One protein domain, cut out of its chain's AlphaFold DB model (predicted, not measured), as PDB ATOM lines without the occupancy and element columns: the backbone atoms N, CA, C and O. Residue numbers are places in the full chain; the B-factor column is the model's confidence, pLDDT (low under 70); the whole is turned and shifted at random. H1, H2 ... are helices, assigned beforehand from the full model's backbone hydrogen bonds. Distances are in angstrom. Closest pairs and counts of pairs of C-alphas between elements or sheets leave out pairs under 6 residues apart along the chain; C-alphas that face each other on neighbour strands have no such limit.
ATOM      1  N   ALA A  50     314.981 283.362 322.517       94.25
ATOM      2  CA  ALA A  50     313.828 283.027 321.688       94.25
ATOM      3  C   ALA A  50     312.594 283.876 322.045       94.25
ATOM      4  O   ALA A  50     311.891 284.329 321.144       94.25
ATOM      5  N   GLU A  51     312.361 284.144 323.330       96.19
ATOM      6  CA  GLU A  51     311.313 285.052 323.815       96.19
ATOM      7  C   GLU A  51     311.548 286.488 323.331       96.19
ATOM      8  O   GLU A  51     310.634 287.106 322.785       96.19
ATOM      9  N   ALA A  52     312.785 286.987 323.409       96.25
ATOM     10  CA  ALA A  52     313.154 288.300 322.885       96.25
ATOM     11  C   ALA A  52     312.953 288.394 321.360       96.25
ATOM     12  O   ALA A  52     312.413 289.383 320.861       96.25
ATOM     13  N   VAL A  53     313.295 287.345 320.594       96.50
ATOM     14  CA  VAL A  53     312.957 287.272 319.157       96.50
ATOM     15  C   VAL A  53     311.444 287.316 318.957       96.50
ATOM     16  O   VAL A  53     310.969 288.088 318.127       96.50
ATOM     17  N   ALA A  54     310.686 286.528 319.721       95.62
ATOM     18  CA  ALA A  54     309.230 286.472 319.625       95.62
ATOM     19  C   ALA A  54     308.560 287.825 319.926       95.62
ATOM     20  O   ALA A  54     307.552 288.149 319.296       95.62
ATOM     21  N   ALA A  55     309.132 288.615 320.838       95.06
ATOM     22  CA  ALA A  55     308.684 289.962 321.189       95.06
ATOM     23  C   ALA A  55     309.146 291.052 320.198       95.06
ATOM     24  O   ALA A  55     308.641 292.174 320.220       95.06
ATOM     25  N   GLY A  56     310.087 290.741 319.299       94.94
ATOM     26  CA  GLY A  56     310.699 291.719 318.393       94.94
ATOM     27  C   GLY A  56     311.789 292.579 319.033       94.94
ATOM     28  O   GLY A  56     312.159 293.613 318.473       94.94
ATOM     29  N   GLU A  57     312.336 292.140 320.165       96.12
ATOM     30  CA  GLU A  57     313.450 292.752 320.892       96.12
ATOM     31  C   GLU A  57     314.790 292.186 320.389       96.12
ATOM     32  O   GLU A  57     315.551 291.538 321.108       96.12
ATOM     33  N   LEU A  58     315.087 292.400 319.102       95.00
ATOM     34  CA  LEU A  58     316.225 291.744 318.442       95.00
ATOM     35  C   LEU A  58     317.591 292.130 319.029       95.00
ATOM     36  O   LEU A  58     318.498 291.298 319.050       95.00
ATOM     37  N   GLY A  59     317.733 293.353 319.549       94.12
ATOM     38  CA  GLY A  59     318.951 293.784 320.238       94.12
ATOM     39  C   GLY A  59     319.213 292.986 321.521       94.12
ATOM     40  O   GLY A  59     320.348 292.581 321.777       94.12
ATOM     41  N   GLU A  60     318.158 292.688 322.282       95.31
ATOM     42  CA  GLU A  60     318.238 291.876 323.500       95.31
ATOM     43  C   GLU A  60     318.506 290.405 323.167       95.31
ATOM     44  O   GLU A  60     319.417 289.792 323.727       95.31
ATOM     45  N   ALA A  61     317.810 289.859 322.164       95.81
ATOM     46  CA  ALA A  61     318.088 288.520 321.652       95.81
ATOM     47  C   ALA A  61     319.556 288.367 321.218       95.81
ATOM     48  O   ALA A  61     320.204 287.367 321.531       95.81
ATOM     49  N   ARG A  62     320.110 289.376 320.533       94.94
ATOM     50  CA  ARG A  62     321.516 289.396 320.110       94.94
ATOM     51  C   ARG A  62     322.470 289.426 321.303       94.94
ATOM     52  O   ARG A  62     323.459 288.696 321.287       94.94
ATOM     53  N   ARG A  63     322.179 290.229 322.333       95.19
ATOM     54  CA  ARG A  63     322.967 290.277 323.576       95.19
ATOM     55  C   ARG A  63     323.002 288.909 324.260       95.19
ATOM     56  O   ARG A  63     324.084 288.402 324.546       95.19
ATOM     57  N   LEU A  64     321.840 288.278 324.437       94.62
ATOM     58  CA  LEU A  64     321.715 286.958 325.062       94.62
ATOM     59  C   LEU A  64     322.443 285.865 324.263       94.62
ATOM     60  O   LEU A  64     323.151 285.041 324.841       94.62
ATOM     61  N   LEU A  65     322.339 285.877 322.929       93.44
ATOM     62  CA  LEU A  65     323.067 284.934 322.070       93.44
ATOM     63  C   LEU A  65     324.586 285.150 322.123       93.44
ATOM     64  O   LEU A  65     325.335 284.173 322.120       93.44
ATOM     65  N   ALA A  66     325.051 286.399 322.220       91.75
ATOM     66  CA  ALA A  66     326.470 286.709 322.377       91.75
ATOM     67  C   ALA A  66     327.028 286.199 323.717       91.75
ATOM     68  O   ALA A  66     328.133 285.659 323.748       91.75
ATOM     69  N   GLU A  67     326.257 286.289 324.805       91.44
ATOM     70  CA  GLU A  67     326.635 285.707 326.100       91.44
ATOM     71  C   GLU A  67     326.765 284.182 326.028       91.44
ATOM     72  O   GLU A  67     327.735 283.613 326.532       91.44
ATOM     73  N   VAL A  68     325.829 283.504 325.355       91.56
ATOM     74  CA  VAL A  68     325.910 282.048 325.152       91.56
ATOM     75  C   VAL A  68     327.122 281.682 324.287       91.56
ATOM     76  O   VAL A  68     327.844 280.740 324.617       91.56
ATOM     77  N   ALA A  69     327.387 282.440 323.219       89.81
ATOM     78  CA  ALA A  69     328.539 282.227 322.347       89.81
ATOM     79  C   ALA A  69     329.876 282.462 323.072       89.81
ATOM     80  O   ALA A  69     330.827 281.720 322.840       89.81
ATOM     81  N   ALA A  70     329.952 283.442 323.978       88.69
ATOM     82  CA  ALA A  70     331.141 283.690 324.794       88.69
ATOM     83  C   ALA A  70     331.441 282.518 325.743       88.69
ATOM     84  O   ALA A  70     332.598 282.136 325.910       88.69
ATOM     85  N   LEU A  71     330.399 281.910 326.321       86.62
ATOM     86  CA  LEU A  71     330.533 280.728 327.176       86.62
ATOM     87  C   LEU A  71     330.877 279.459 326.381       86.62
ATOM     88  O   LEU A  71     331.526 278.562 326.920       86.62
ATOM     89  N   ARG A  72     330.446 279.356 325.113       82.12
ATOM     90  CA  ARG A  72     330.733 278.214 324.224       82.12
ATOM     91  C   ARG A  72     331.062 278.653 322.791       82.12
ATOM     92  O   ARG A  72     330.231 278.500 321.896       82.12
ATOM     93  N   PRO A  73     332.308 279.088 322.528       82.00
ATOM     94  CA  PRO A  73     332.695 279.643 321.230       82.00
ATOM     95  C   PRO A  73     332.569 278.670 320.058       82.00
ATOM     96  O   PRO A  73     332.474 279.112 318.918       82.00
ATOM     97  N   ALA A  74     332.585 277.357 320.314       85.44
ATOM     98  CA  ALA A  74     332.503 276.316 319.291       85.44
ATOM     99  C   ALA A  74     331.066 275.974 318.847       85.44
ATOM    100  O   ALA A  74     330.911 275.255 317.861       85.44
ATOM    101  N   ASP A  75     330.028 276.481 319.526       88.44
ATOM    102  CA  ASP A  75     328.625 276.200 319.188       88.44
ATOM    103  C   ASP A  75     328.244 276.916 317.876       88.44
ATOM    104  O   ASP A  75     327.983 278.122 317.824       88.44
ATOM    105  N   ALA A  76     328.283 276.168 316.769       89.50
ATOM    106  CA  ALA A  76     327.996 276.697 315.443       89.50
ATOM    107  C   ALA A  76     326.533 277.123 315.282       89.50
ATOM    108  O   ALA A  76     326.256 277.995 314.459       89.50
ATOM    109  N   ASP A  77     325.613 276.545 316.049       88.62
ATOM    110  CA  ASP A  77     324.181 276.805 315.922       88.62
ATOM    111  C   ASP A  77     323.836 278.145 316.565       88.62
ATOM    112  O   ASP A  77     323.162 278.970 315.949       88.62
ATOM    113  N   VAL A  78     324.404 278.418 317.746       90.12
ATOM    114  CA  VAL A  78     324.278 279.720 318.421       90.12
ATOM    115  C   VAL A  78     324.828 280.847 317.549       90.12
ATOM    116  O   VAL A  78     324.191 281.895 317.439       90.12
ATOM    117  N   ARG A  79     325.962 280.631 316.868       89.19
ATOM    118  CA  ARG A  79     326.518 281.620 315.926       89.19
ATOM    119  C   ARG A  79     325.597 281.862 314.731       89.19
ATOM    120  O   ARG A  79     325.275 283.012 314.456       89.19
ATOM    121  N   ARG A  80     325.094 280.803 314.079       90.81
ATOM    122  CA  ARG A  80     324.135 280.945 312.963       90.81
ATOM    123  C   ARG A  80     322.862 281.681 313.394       90.81
ATOM    124  O   ARG A  80     322.365 282.526 312.652       90.81
ATOM    125  N   GLN A  81     322.354 281.394 314.593       90.94
ATOM    126  CA  GLN A  81     321.195 282.085 315.163       90.94
ATOM    127  C   GLN A  81     321.497 283.573 315.408       90.94
ATOM    128  O   GLN A  81     320.689 284.427 315.043       90.94
ATOM    129  N   ALA A  82     322.663 283.895 315.978       91.56
ATOM    130  CA  ALA A  82     323.093 285.270 316.226       91.56
ATOM    131  C   ALA A  82     323.246 286.069 314.924       91.56
ATOM    132  O   ALA A  82     322.747 287.192 314.835       91.56
ATOM    133  N   ASP A  83     323.858 285.475 313.896       92.06
ATOM    134  CA  ASP A  83     324.013 286.093 312.575       92.06
ATOM    135  C   ASP A  83     322.656 286.362 311.918       92.06
ATOM    136  O   ASP A  83     322.432 287.445 311.368       92.06
ATOM    137  N   ARG A  84     321.721 285.409 312.028       93.62
ATOM    138  CA  ARG A  84     320.346 285.564 311.538       93.62
ATOM    139  C   ARG A  84     319.618 286.707 312.247       93.62
ATOM    140  O   ARG A  84     319.012 287.537 311.574       93.62
ATOM    141  N   VAL A  85     319.690 286.781 313.580       95.12
ATOM    142  CA  VAL A  85     319.071 287.866 314.366       95.12
ATOM    143  C   VAL A  85     319.692 289.218 314.015       95.12
ATOM    144  O   VAL A  85     318.962 290.178 313.785       95.12
ATOM    145  N   ALA A  86     321.019 289.293 313.886       94.31
ATOM    146  CA  ALA A  86     321.712 290.523 313.513       94.31
ATOM    147  C   ALA A  86     321.374 290.980 312.083       94.31
ATOM    148  O   ALA A  86     321.249 292.178 311.825       94.31
ATOM    149  N   ALA A  87     321.226 290.051 311.133       94.56
ATOM    150  CA  ALA A  87     320.772 290.370 309.781       94.56
ATOM    151  C   ALA A  87     319.342 290.923 309.783       94.56
ATOM    152  O   ALA A  87     319.078 291.927 309.123       94.56
ATOM    153  N   LEU A  88     318.456 290.316 310.573       95.56
ATOM    154  CA  LEU A  88     317.069 290.749 310.696       95.56
ATOM    155  C   LEU A  88     316.946 292.121 311.373       95.56
ATOM    156  O   LEU A  88     316.192 292.965 310.904       95.56
ATOM    157  N   GLU A  89     317.732 292.387 312.419       95.69
ATOM    158  CA  GLU A  89     317.814 293.700 313.072       95.69
ATOM    159  C   GLU A  89     318.200 294.796 312.067       95.69
ATOM    160  O   GLU A  89     317.540 295.834 311.993       95.69
ATOM    161  N   ARG A  90     319.201 294.533 311.212       95.56
ATOM    162  CA  ARG A  90     319.582 295.455 310.131       95.56
ATOM    163  C   ARG A  90     318.459 295.654 309.114       95.56
ATOM    164  O   ARG A  90     318.189 296.790 308.735       95.56
ATOM    165  N   GLN A  91     317.803 294.577 308.679       96.25
ATOM    166  CA  GLN A  91     316.680 294.655 307.738       96.25
ATOM    167  C   GLN A  91     315.518 295.478 308.303       96.25
ATOM    168  O   GLN A  91     314.969 296.315 307.592       96.25
ATOM    169  N   LEU A  92     315.181 295.304 309.585       95.25
ATOM    170  CA  LEU A  92     314.139 296.088 310.246       95.25
ATOM    171  C   LEU A  92     314.527 297.560 310.409       95.25
ATOM    172  O   LEU A  92     313.677 298.428 310.220       95.25
ATOM    173  N   GLY A  93     315.798 297.857 310.699       94.31
ATOM    174  CA  GLY A  93     316.303 299.232 310.727       94.31
ATOM    175  C   GLY A  93     316.166 299.938 309.372       94.31
ATOM    176  O   GLY A  93     315.693 301.074 309.307       94.31
ATOM    177  N   LEU A  94     316.510 299.241 308.280       95.81
ATOM    178  CA  LEU A  94     316.332 299.741 306.911       95.81
ATOM    179  C   LEU A  94     314.850 299.911 306.553       95.81
ATOM    180  O   LEU A  94     314.473 300.937 305.993       95.81
ATOM    181  N   ALA A  95     314.003 298.943 306.913       94.88
ATOM    182  CA  ALA A  95     312.565 299.011 306.666       94.88
ATOM    183  C   ALA A  95     311.910 300.194 307.395       94.88
ATOM    184  O   ALA A  95     311.112 300.912 306.797       94.88
ATOM    185  N   GLY A  96     312.288 300.444 308.653       90.44
ATOM    186  CA  GLY A  96     311.767 301.561 309.445       90.44
ATOM    187  C   GLY A  96     312.157 302.944 308.911       90.44
ATOM    188  O   GLY A  96     311.423 303.902 309.125       90.44
ATOM    189  N   SER A  97     313.276 303.042 308.187       92.75
ATOM    190  CA  SER A  97     313.759 304.290 307.570       92.75
ATOM    191  C   SER A  97     313.360 304.432 306.091       92.75
ATOM    192  O   SER A  97     313.788 305.369 305.421       92.75
ATOM    193  N   SER A  98     312.579 303.487 305.557       94.25
ATOM    194  CA  SER A  98     312.102 303.498 304.171       94.25
ATOM    195  C   SER A  98     311.079 304.614 303.935       94.25
ATOM    196  O   SER A  98     310.340 304.994 304.838       94.25
ATOM    197  N   ALA A  99     310.960 305.074 302.686       91.62
ATOM    198  CA  ALA A  99     309.879 305.970 302.269       91.62
ATOM    199  C   ALA A  99     308.484 305.327 302.409       91.62
ATOM    200  O   ALA A  99     307.498 306.033 302.590       91.62
ATOM    201  N   SER A 100     308.405 303.990 302.355       93.50
ATOM    202  CA  SER A 100     307.193 303.221 302.652       93.50
ATOM    203  C   SER A 100     307.501 302.148 303.705       93.50
ATOM    204  O   SER A 100     307.826 301.005 303.356       93.50
ATOM    205  N   PRO A 101     307.440 302.498 305.006       95.69
ATOM    206  CA  PRO A 101     307.748 301.562 306.083       95.69
ATOM    207  C   PRO A 101     306.818 300.347 306.106       95.69
ATOM    208  O   PRO A 101     307.283 299.230 306.304       95.69
ATOM    209  N   ALA A 102     305.517 300.536 305.848       96.75
ATOM    210  CA  ALA A 102     304.540 299.446 305.848       96.75
ATOM    211  C   ALA A 102     304.877 298.365 304.803       96.75
ATOM    212  O   ALA A 102     304.920 297.182 305.138       96.75
ATOM    213  N   ALA A 103     305.193 298.765 303.566       97.31
ATOM    214  CA  ALA A 103     305.580 297.832 302.507       97.31
ATOM    215  C   ALA A 103     306.901 297.115 302.833       97.31
ATOM    216  O   ALA A 103     306.994 295.896 302.721       97.31
ATOM    217  N   ALA A 104     307.912 297.853 303.302       97.19
ATOM    218  CA  ALA A 104     309.207 297.267 303.642       97.19
ATOM    219  C   ALA A 104     309.116 296.277 304.819       97.19
ATOM    220  O   ALA A 104     309.740 295.218 304.789       97.19
ATOM    221  N   LEU A 105     308.315 296.584 305.845       97.62
ATOM    222  CA  LEU A 105     308.066 295.679 306.970       97.62
ATOM    223  C   LEU A 105     307.302 294.420 306.540       97.62
ATOM    224  O   LEU A 105     307.591 293.337 307.052       97.62
ATOM    225  N   LEU A 106     306.362 294.543 305.597       97.62
ATOM    226  CA  LEU A 106     305.622 293.404 305.055       97.62
ATOM    227  C   LEU A 106     306.551 292.425 304.325       97.62
ATOM    228  O   LEU A 106     306.448 291.219 304.544       97.62
ATOM    229  N   GLU A 107     307.501 292.929 303.534       97.31
ATOM    230  CA  GLU A 107     308.516 292.094 302.876       97.31
ATOM    231  C   GLU A 107     309.377 291.329 303.885       97.31
ATOM    232  O   GLU A 107     309.600 290.125 303.737       97.31
ATOM    233  N   VAL A 108     309.795 291.982 304.973       96.88
ATOM    234  CA  VAL A 108     310.528 291.292 306.045       96.88
ATOM    235  C   VAL A 108     309.650 290.221 306.701       96.88
ATOM    236  O   VAL A 108     310.109 289.099 306.906       96.88
ATOM    237  N   ALA A 109     308.379 290.522 306.985       96.56
ATOM    238  CA  ALA A 109     307.442 289.569 307.581       96.56
ATOM    239  C   ALA A 109     307.178 288.340 306.687       96.56
ATOM    240  O   ALA A 109     306.982 287.241 307.209       96.56
ATOM    241  N   ARG A 110     307.199 288.499 305.357       94.88
ATOM    242  CA  ARG A 110     307.069 287.402 304.376       94.88
ATOM    243  C   ARG A 110     308.267 286.461 304.362       94.88
ATOM    244  O   ARG A 110     308.093 285.274 304.108       94.88
ATOM    245  N   GLY A 111     309.458 286.974 304.659       92.88
ATOM    246  CA  GLY A 111     310.679 286.174 304.770       92.88
ATOM    247  C   GLY A 111     310.761 285.316 306.040       92.88
ATOM    248  O   GLY A 111     311.711 284.546 306.193       92.88
ATOM    249  N   LEU A 112     309.806 285.448 306.968       92.19
ATOM    250  CA  LEU A 112     309.754 284.671 308.205       92.19
ATOM    251  C   LEU A 112     308.857 283.439 308.046       92.19
ATOM    252  O   LEU A 112     307.762 283.522 307.492       92.19
ATOM    253  N   ASP A 113     309.310 282.311 308.591       85.06
ATOM    254  CA  ASP A 113     308.543 281.061 308.622       85.06
ATOM    255  C   ASP A 113     307.223 281.240 309.406       85.06
ATOM    256  O   ASP A 113     307.260 281.665 310.568       85.06
ATOM    257  N   PRO A 114     306.055 280.940 308.800       79.12
ATOM    258  CA  PRO A 114     304.763 281.088 309.457       79.12
ATOM    259  C   PRO A 114     304.385 279.922 310.384       79.12
ATOM    260  O   PRO A 114     303.424 280.075 311.137       79.12
ATOM    261  N   ALA A 115     305.070 278.772 310.331       79.25
ATOM    262  CA  ALA A 115     304.555 277.534 310.915       79.25
ATOM    263  C   ALA A 115     304.528 277.555 312.452       79.25
ATOM    264  O   ALA A 115     303.453 277.461 313.043       79.25
ATOM    265  N   THR A 116     305.683 277.673 313.117       75.69
ATOM    266  CA  THR A 116     305.777 277.681 314.592       75.69
ATOM    267  C   THR A 116     307.070 278.338 315.101       75.69
ATOM    268  O   THR A 116     308.017 278.569 314.351       75.69
ATOM    269  N   GLY A 117     307.117 278.654 316.401       88.38
ATOM    270  CA  GLY A 117     308.318 279.142 317.090       88.38
ATOM    271  C   GLY A 117     308.459 280.668 317.145       88.38
ATOM    272  O   GLY A 117     307.551 281.422 316.793       88.38
ATOM    273  N   ALA A 118     309.623 281.133 317.610       91.12
ATOM    274  CA  ALA A 118     309.880 282.551 317.873       91.12
ATOM    275  C   ALA A 118     309.705 283.449 316.635       91.12
ATOM    276  O   ALA A 118     309.188 284.558 316.741       91.12
ATOM    277  N   PHE A 119     310.071 282.962 315.445       92.38
ATOM    278  CA  PHE A 119     309.938 283.726 314.201       92.38
ATOM    279  C   PHE A 119     308.486 283.855 313.720       92.38
ATOM    280  O   PHE A 119     308.136 284.888 313.152       92.38
ATOM    281  N   ALA A 120     307.621 282.880 314.015       93.19
ATOM    282  CA  ALA A 120     306.189 282.998 313.749       93.19
ATOM    283  C   ALA A 120     305.539 284.062 314.654       93.19
ATOM    284  O   ALA A 120     304.676 284.822 314.208       93.19
ATOM    285  N   SER A 121     305.971 284.166 315.916       95.38
ATOM    286  CA  SER A 121     305.555 285.251 316.819       95.38
ATOM    287  C   SER A 121     306.086 286.607 316.358       95.38
ATOM    288  O   SER A 121     305.319 287.567 316.274       95.38
ATOM    289  N   LEU A 122     307.354 286.670 315.941       96.44
ATOM    290  CA  LEU A 122     307.937 287.879 315.366       96.44
ATOM    291  C   LEU A 122     307.184 288.339 314.115       96.44
ATOM    292  O   LEU A 122     306.888 289.522 313.983       96.44
ATOM    293  N   ARG A 123     306.802 287.418 313.222       96.81
ATOM    294  CA  ARG A 123     305.974 287.737 312.052       96.81
ATOM    295  C   ARG A 123     304.683 288.446 312.463       96.81
ATOM    296  O   ARG A 123     304.335 289.450 311.851       96.81
ATOM    297  N   ARG A 124     304.003 287.985 313.520       96.56
ATOM    298  CA  ARG A 124     302.801 288.659 314.046       96.56
ATOM    299  C   ARG A 124     303.114 290.061 314.565       96.56
ATOM    300  O   ARG A 124     302.378 290.986 314.245       96.56
ATOM    301  N   VAL A 125     304.214 290.242 315.300       97.38
ATOM    302  CA  VAL A 125     304.669 291.572 315.748       97.38
ATOM    303  C   VAL A 125     304.907 292.499 314.554       97.38
ATOM    304  O   VAL A 125     304.452 293.641 314.565       97.38
ATOM    305  N   LEU A 126     305.563 292.014 313.498       97.88
ATOM    306  CA  LEU A 126     305.797 292.802 312.289       97.88
ATOM    307  C   LEU A 126     304.497 293.155 311.568       97.88
ATOM    308  O   LEU A 126     304.341 294.299 311.163       97.88
ATOM    309  N   LEU A 127     303.539 292.233 311.464       98.19
ATOM    310  CA  LEU A 127     302.233 292.509 310.858       98.19
ATOM    311  C   LEU A 127     301.433 293.572 311.630       98.19
ATOM    312  O   LEU A 127     300.805 294.420 311.001       98.19
ATOM    313  N   ARG A 128     301.518 293.607 312.970       98.19
ATOM    314  CA  ARG A 128     300.950 294.721 313.759       98.19
ATOM    315  C   ARG A 128     301.612 296.048 313.398       98.19
ATOM    316  O   ARG A 128     300.912 297.018 313.134       98.19
ATOM    317  N   ARG A 129     302.945 296.074 313.292       97.88
ATOM    318  CA  ARG A 129     303.688 297.280 312.880       97.88
ATOM    319  C   ARG A 129     303.362 297.708 311.444       97.88
ATOM    320  O   ARG A 129     303.303 298.902 311.177       97.88
ATOM    321  N   VAL A 130     303.114 296.763 310.529       98.44
ATOM    322  CA  VAL A 130     302.616 297.051 309.169       98.44
ATOM    323  C   VAL A 130     301.258 297.748 309.246       98.44
ATOM    324  O   VAL A 130     301.079 298.788 308.614       98.44
ATOM    325  N   ALA A 131     300.326 297.215 310.043       98.12
ATOM    326  CA  ALA A 131     299.001 297.803 310.231       98.12
ATOM    327  C   ALA A 131     299.080 299.221 310.822       98.12
ATOM    328  O   ALA A 131     298.452 300.143 310.306       98.12
ATOM    329  N   GLU A 132     299.891 299.412 311.865       97.88
ATOM    330  CA  GLU A 132     300.115 300.707 312.514       97.88
ATOM    331  C   GLU A 132     300.732 301.732 311.560       97.88
ATOM    332  O   GLU A 132     300.244 302.859 311.481       97.88
ATOM    333  N   ALA A 133     301.768 301.343 310.812       97.31
ATOM    334  CA  ALA A 133     302.427 302.215 309.846       97.31
ATOM    335  C   ALA A 133     301.479 302.613 308.705       97.31
ATOM    336  O   ALA A 133     301.424 303.786 308.340       97.31
ATOM    337  N   LEU A 134     300.698 301.661 308.177       97.38
ATOM    338  CA  LEU A 134     299.714 301.935 307.130       97.38
ATOM    339  C   LEU A 134     298.596 302.851 307.645       97.38
ATOM    340  O   LEU A 134     298.296 303.855 307.006       97.38
ATOM    341  N   ARG A 135     298.038 302.565 308.832       97.06
ATOM    342  CA  ARG A 135     297.018 303.419 309.463       97.06
ATOM    343  C   ARG A 135     297.552 304.824 309.737       97.06
ATOM    344  O   ARG A 135     296.828 305.792 309.539       97.06
ATOM    345  N   GLY A 136     298.795 304.949 310.197       96.44
ATOM    346  CA  GLY A 136     299.420 306.242 310.477       96.44
ATOM    347  C   GLY A 136     299.641 307.097 309.227       96.44
ATOM    348  O   GLY A 136     299.524 308.316 309.305       96.44
ATOM    349  N   ALA A 137     299.938 306.471 308.084       95.44
ATOM    350  CA  ALA A 137     300.198 307.169 306.826       95.44
ATOM    351  C   ALA A 137     298.924 307.470 306.017       95.44
ATOM    352  O   ALA A 137     298.805 308.552 305.447       95.44
ATOM    353  N   GLU A 138     297.985 306.522 305.958       94.50
ATOM    354  CA  GLU A 138     296.843 306.557 305.032       94.50
ATOM    355  C   GLU A 138     295.472 306.453 305.723       94.50
ATOM    356  O   GLU A 138     294.443 306.539 305.059       94.50
ATOM    357  N   GLY A 139     295.425 306.282 307.047       95.56
ATOM    358  CA  GLY A 139     294.182 306.058 307.790       95.56
ATOM    359  C   GLY A 139     293.675 304.612 307.719       95.56
ATOM    360  O   GLY A 139     294.334 303.715 307.195       95.56
ATOM    361  N   ASP A 140     292.491 304.360 308.288       94.94
ATOM    362  CA  ASP A 140     291.907 303.010 308.371       94.94
ATOM    363  C   ASP A 140     291.421 302.462 307.008       94.94
ATOM    364  O   ASP A 140     291.284 301.248 306.860       94.94
ATOM    365  N   ASP A 141     291.184 303.312 305.997       92.75
ATOM    366  CA  ASP A 141     290.822 302.885 304.633       92.75
ATOM    367  C   ASP A 141     292.003 302.851 303.643       92.75
ATOM    368  O   ASP A 141     291.800 302.480 302.476       92.75
ATOM    369  N   GLY A 142     293.214 303.166 304.127       92.56
ATOM    370  CA  GLY A 142     294.481 303.044 303.405       92.56
ATOM    371  C   GLY A 142     294.709 301.645 302.843       92.56
ATOM    372  O   GLY A 142     294.125 300.667 303.320       92.56
ATOM    373  N   ARG A 143     295.520 301.520 301.788       93.00
ATOM    374  CA  ARG A 143     295.645 300.255 301.044       93.00
ATOM    375  C   ARG A 143     297.093 299.895 300.768       93.00
ATOM    376  O   ARG A 143     297.759 300.517 299.953       93.00
ATOM    377  N   LEU A 144     297.507 298.760 301.321       94.50
ATOM    378  CA  LEU A 144     298.725 298.065 300.916       94.50
ATOM    379  C   LEU A 144     298.324 296.773 300.208       94.50
ATOM    380  O   LEU A 144     297.685 295.915 300.815       94.50
ATOM    381  N   GLU A 145     298.643 296.672 298.914       91.81
ATOM    382  CA  GLU A 145     298.270 295.535 298.051       91.81
ATOM    383  C   GLU A 145     296.760 295.227 298.051       91.81
ATOM    384  O   GLU A 145     296.317 294.078 298.060       91.81
ATOM    385  N   GLY A 146     295.940 296.279 298.087       89.12
ATOM    386  CA  GLY A 146     294.480 296.161 298.139       89.12
ATOM    387  C   GLY A 146     293.915 295.775 299.513       89.12
ATOM    388  O   GLY A 146     292.695 295.720 299.669       89.12
ATOM    389  N   GLN A 147     294.758 295.565 300.529       93.31
ATOM    390  CA  GLN A 147     294.331 295.216 301.884       93.31
ATOM    391  C   GLN A 147     294.339 296.436 302.820       93.31
ATOM    392  O   GLN A 147     295.281 297.230 302.769       93.31
ATOM    393  N   PRO A 148     293.303 296.604 303.669       95.06
ATOM    394  CA  PRO A 148     293.274 297.656 304.685       95.06
ATOM    395  C   PRO A 148     294.166 297.305 305.893       95.06
ATOM    396  O   PRO A 148     294.439 296.122 306.102       95.06
TER     397      PRO A 148
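Overview. This is residues 50 to 148 of the 335 residues of an uncharacterized protein of Sorangium cellulosum (UniProt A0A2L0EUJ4). Two helical hairpins, offset along the longest axis, make an elongated body of roughly aligned helices: H2 with H3 towards one end, H4 with H5 towards the other. Short H1 bridges the beginnings of H2 and H5, and contacts run in a ring from H1 through H2, H3, H4 and H5 back to H1. The loop end at residues 70 to 76 sticks out. The printed part has 99 residues with five named helices, H1 to H5 in chain order, and no named strand: the class is all helix. It is only just compact, close to loose, with a radius of gyration of the C-alphas of 15.2 A and spans of 51 by 27 by 17 A.

Along the chain. H3, residues 76 to 96, is 30.3 A long and begins at C-alpha 76 (327.996, 276.697, 315.443). H5, residues 118 to 138, is 30.2 A long and ends at C-alpha 138 (296.843, 306.557, 305.032). H2, residues 58 to 71, measures 20.1 A, and H4, residues 101 to 110, 14.3 A. H1, residues 50 to 55, measures 8.6 A from C-alpha 50 (313.828, 283.027, 321.688).

Arrangement. H3 touches H2 in a hairpin, opposite ways at a shallow tilt of 21 degrees; the closest C-alphas, of Leu 65 and Ala 82, are 5.9 A apart. With residues 91 to 96 alone H3 touches H4, another hairpin; the closest C-alphas, of Ala 95 and Ala 104, are 4.8 A apart. H4 and H5, also a hairpin, touch at a shallow tilt of 23 degrees, with the C-alphas of Ala 102 and Val 130 closest at 4.5 A. H5 touches H1 with residues 118 to 125 alone, the same way, the C-alphas of Ala 54 and Ala 118 closest at 4.3 A. H1 and H2, a hairpin, touch through residues 58 to 61 of H2 alone, with Ala 52 and Ala 61 closest at 5.1 A between C-alphas. H3 and H5 are apart, and so are H2 and H5. In H1, H2, H3, H4 and H5 every O i to N i+4 pair is within hydrogen-bond range.

Size, cuts and confidence. The C-alphas farthest apart, of Ala 74 and Asp 141, are 51.6 A apart. The printed part has no cut. No link between helices is long; H4 to H5 is short, the others tight. Mean pLDDT of the printed part is 93.4, and no printed residue is under 70.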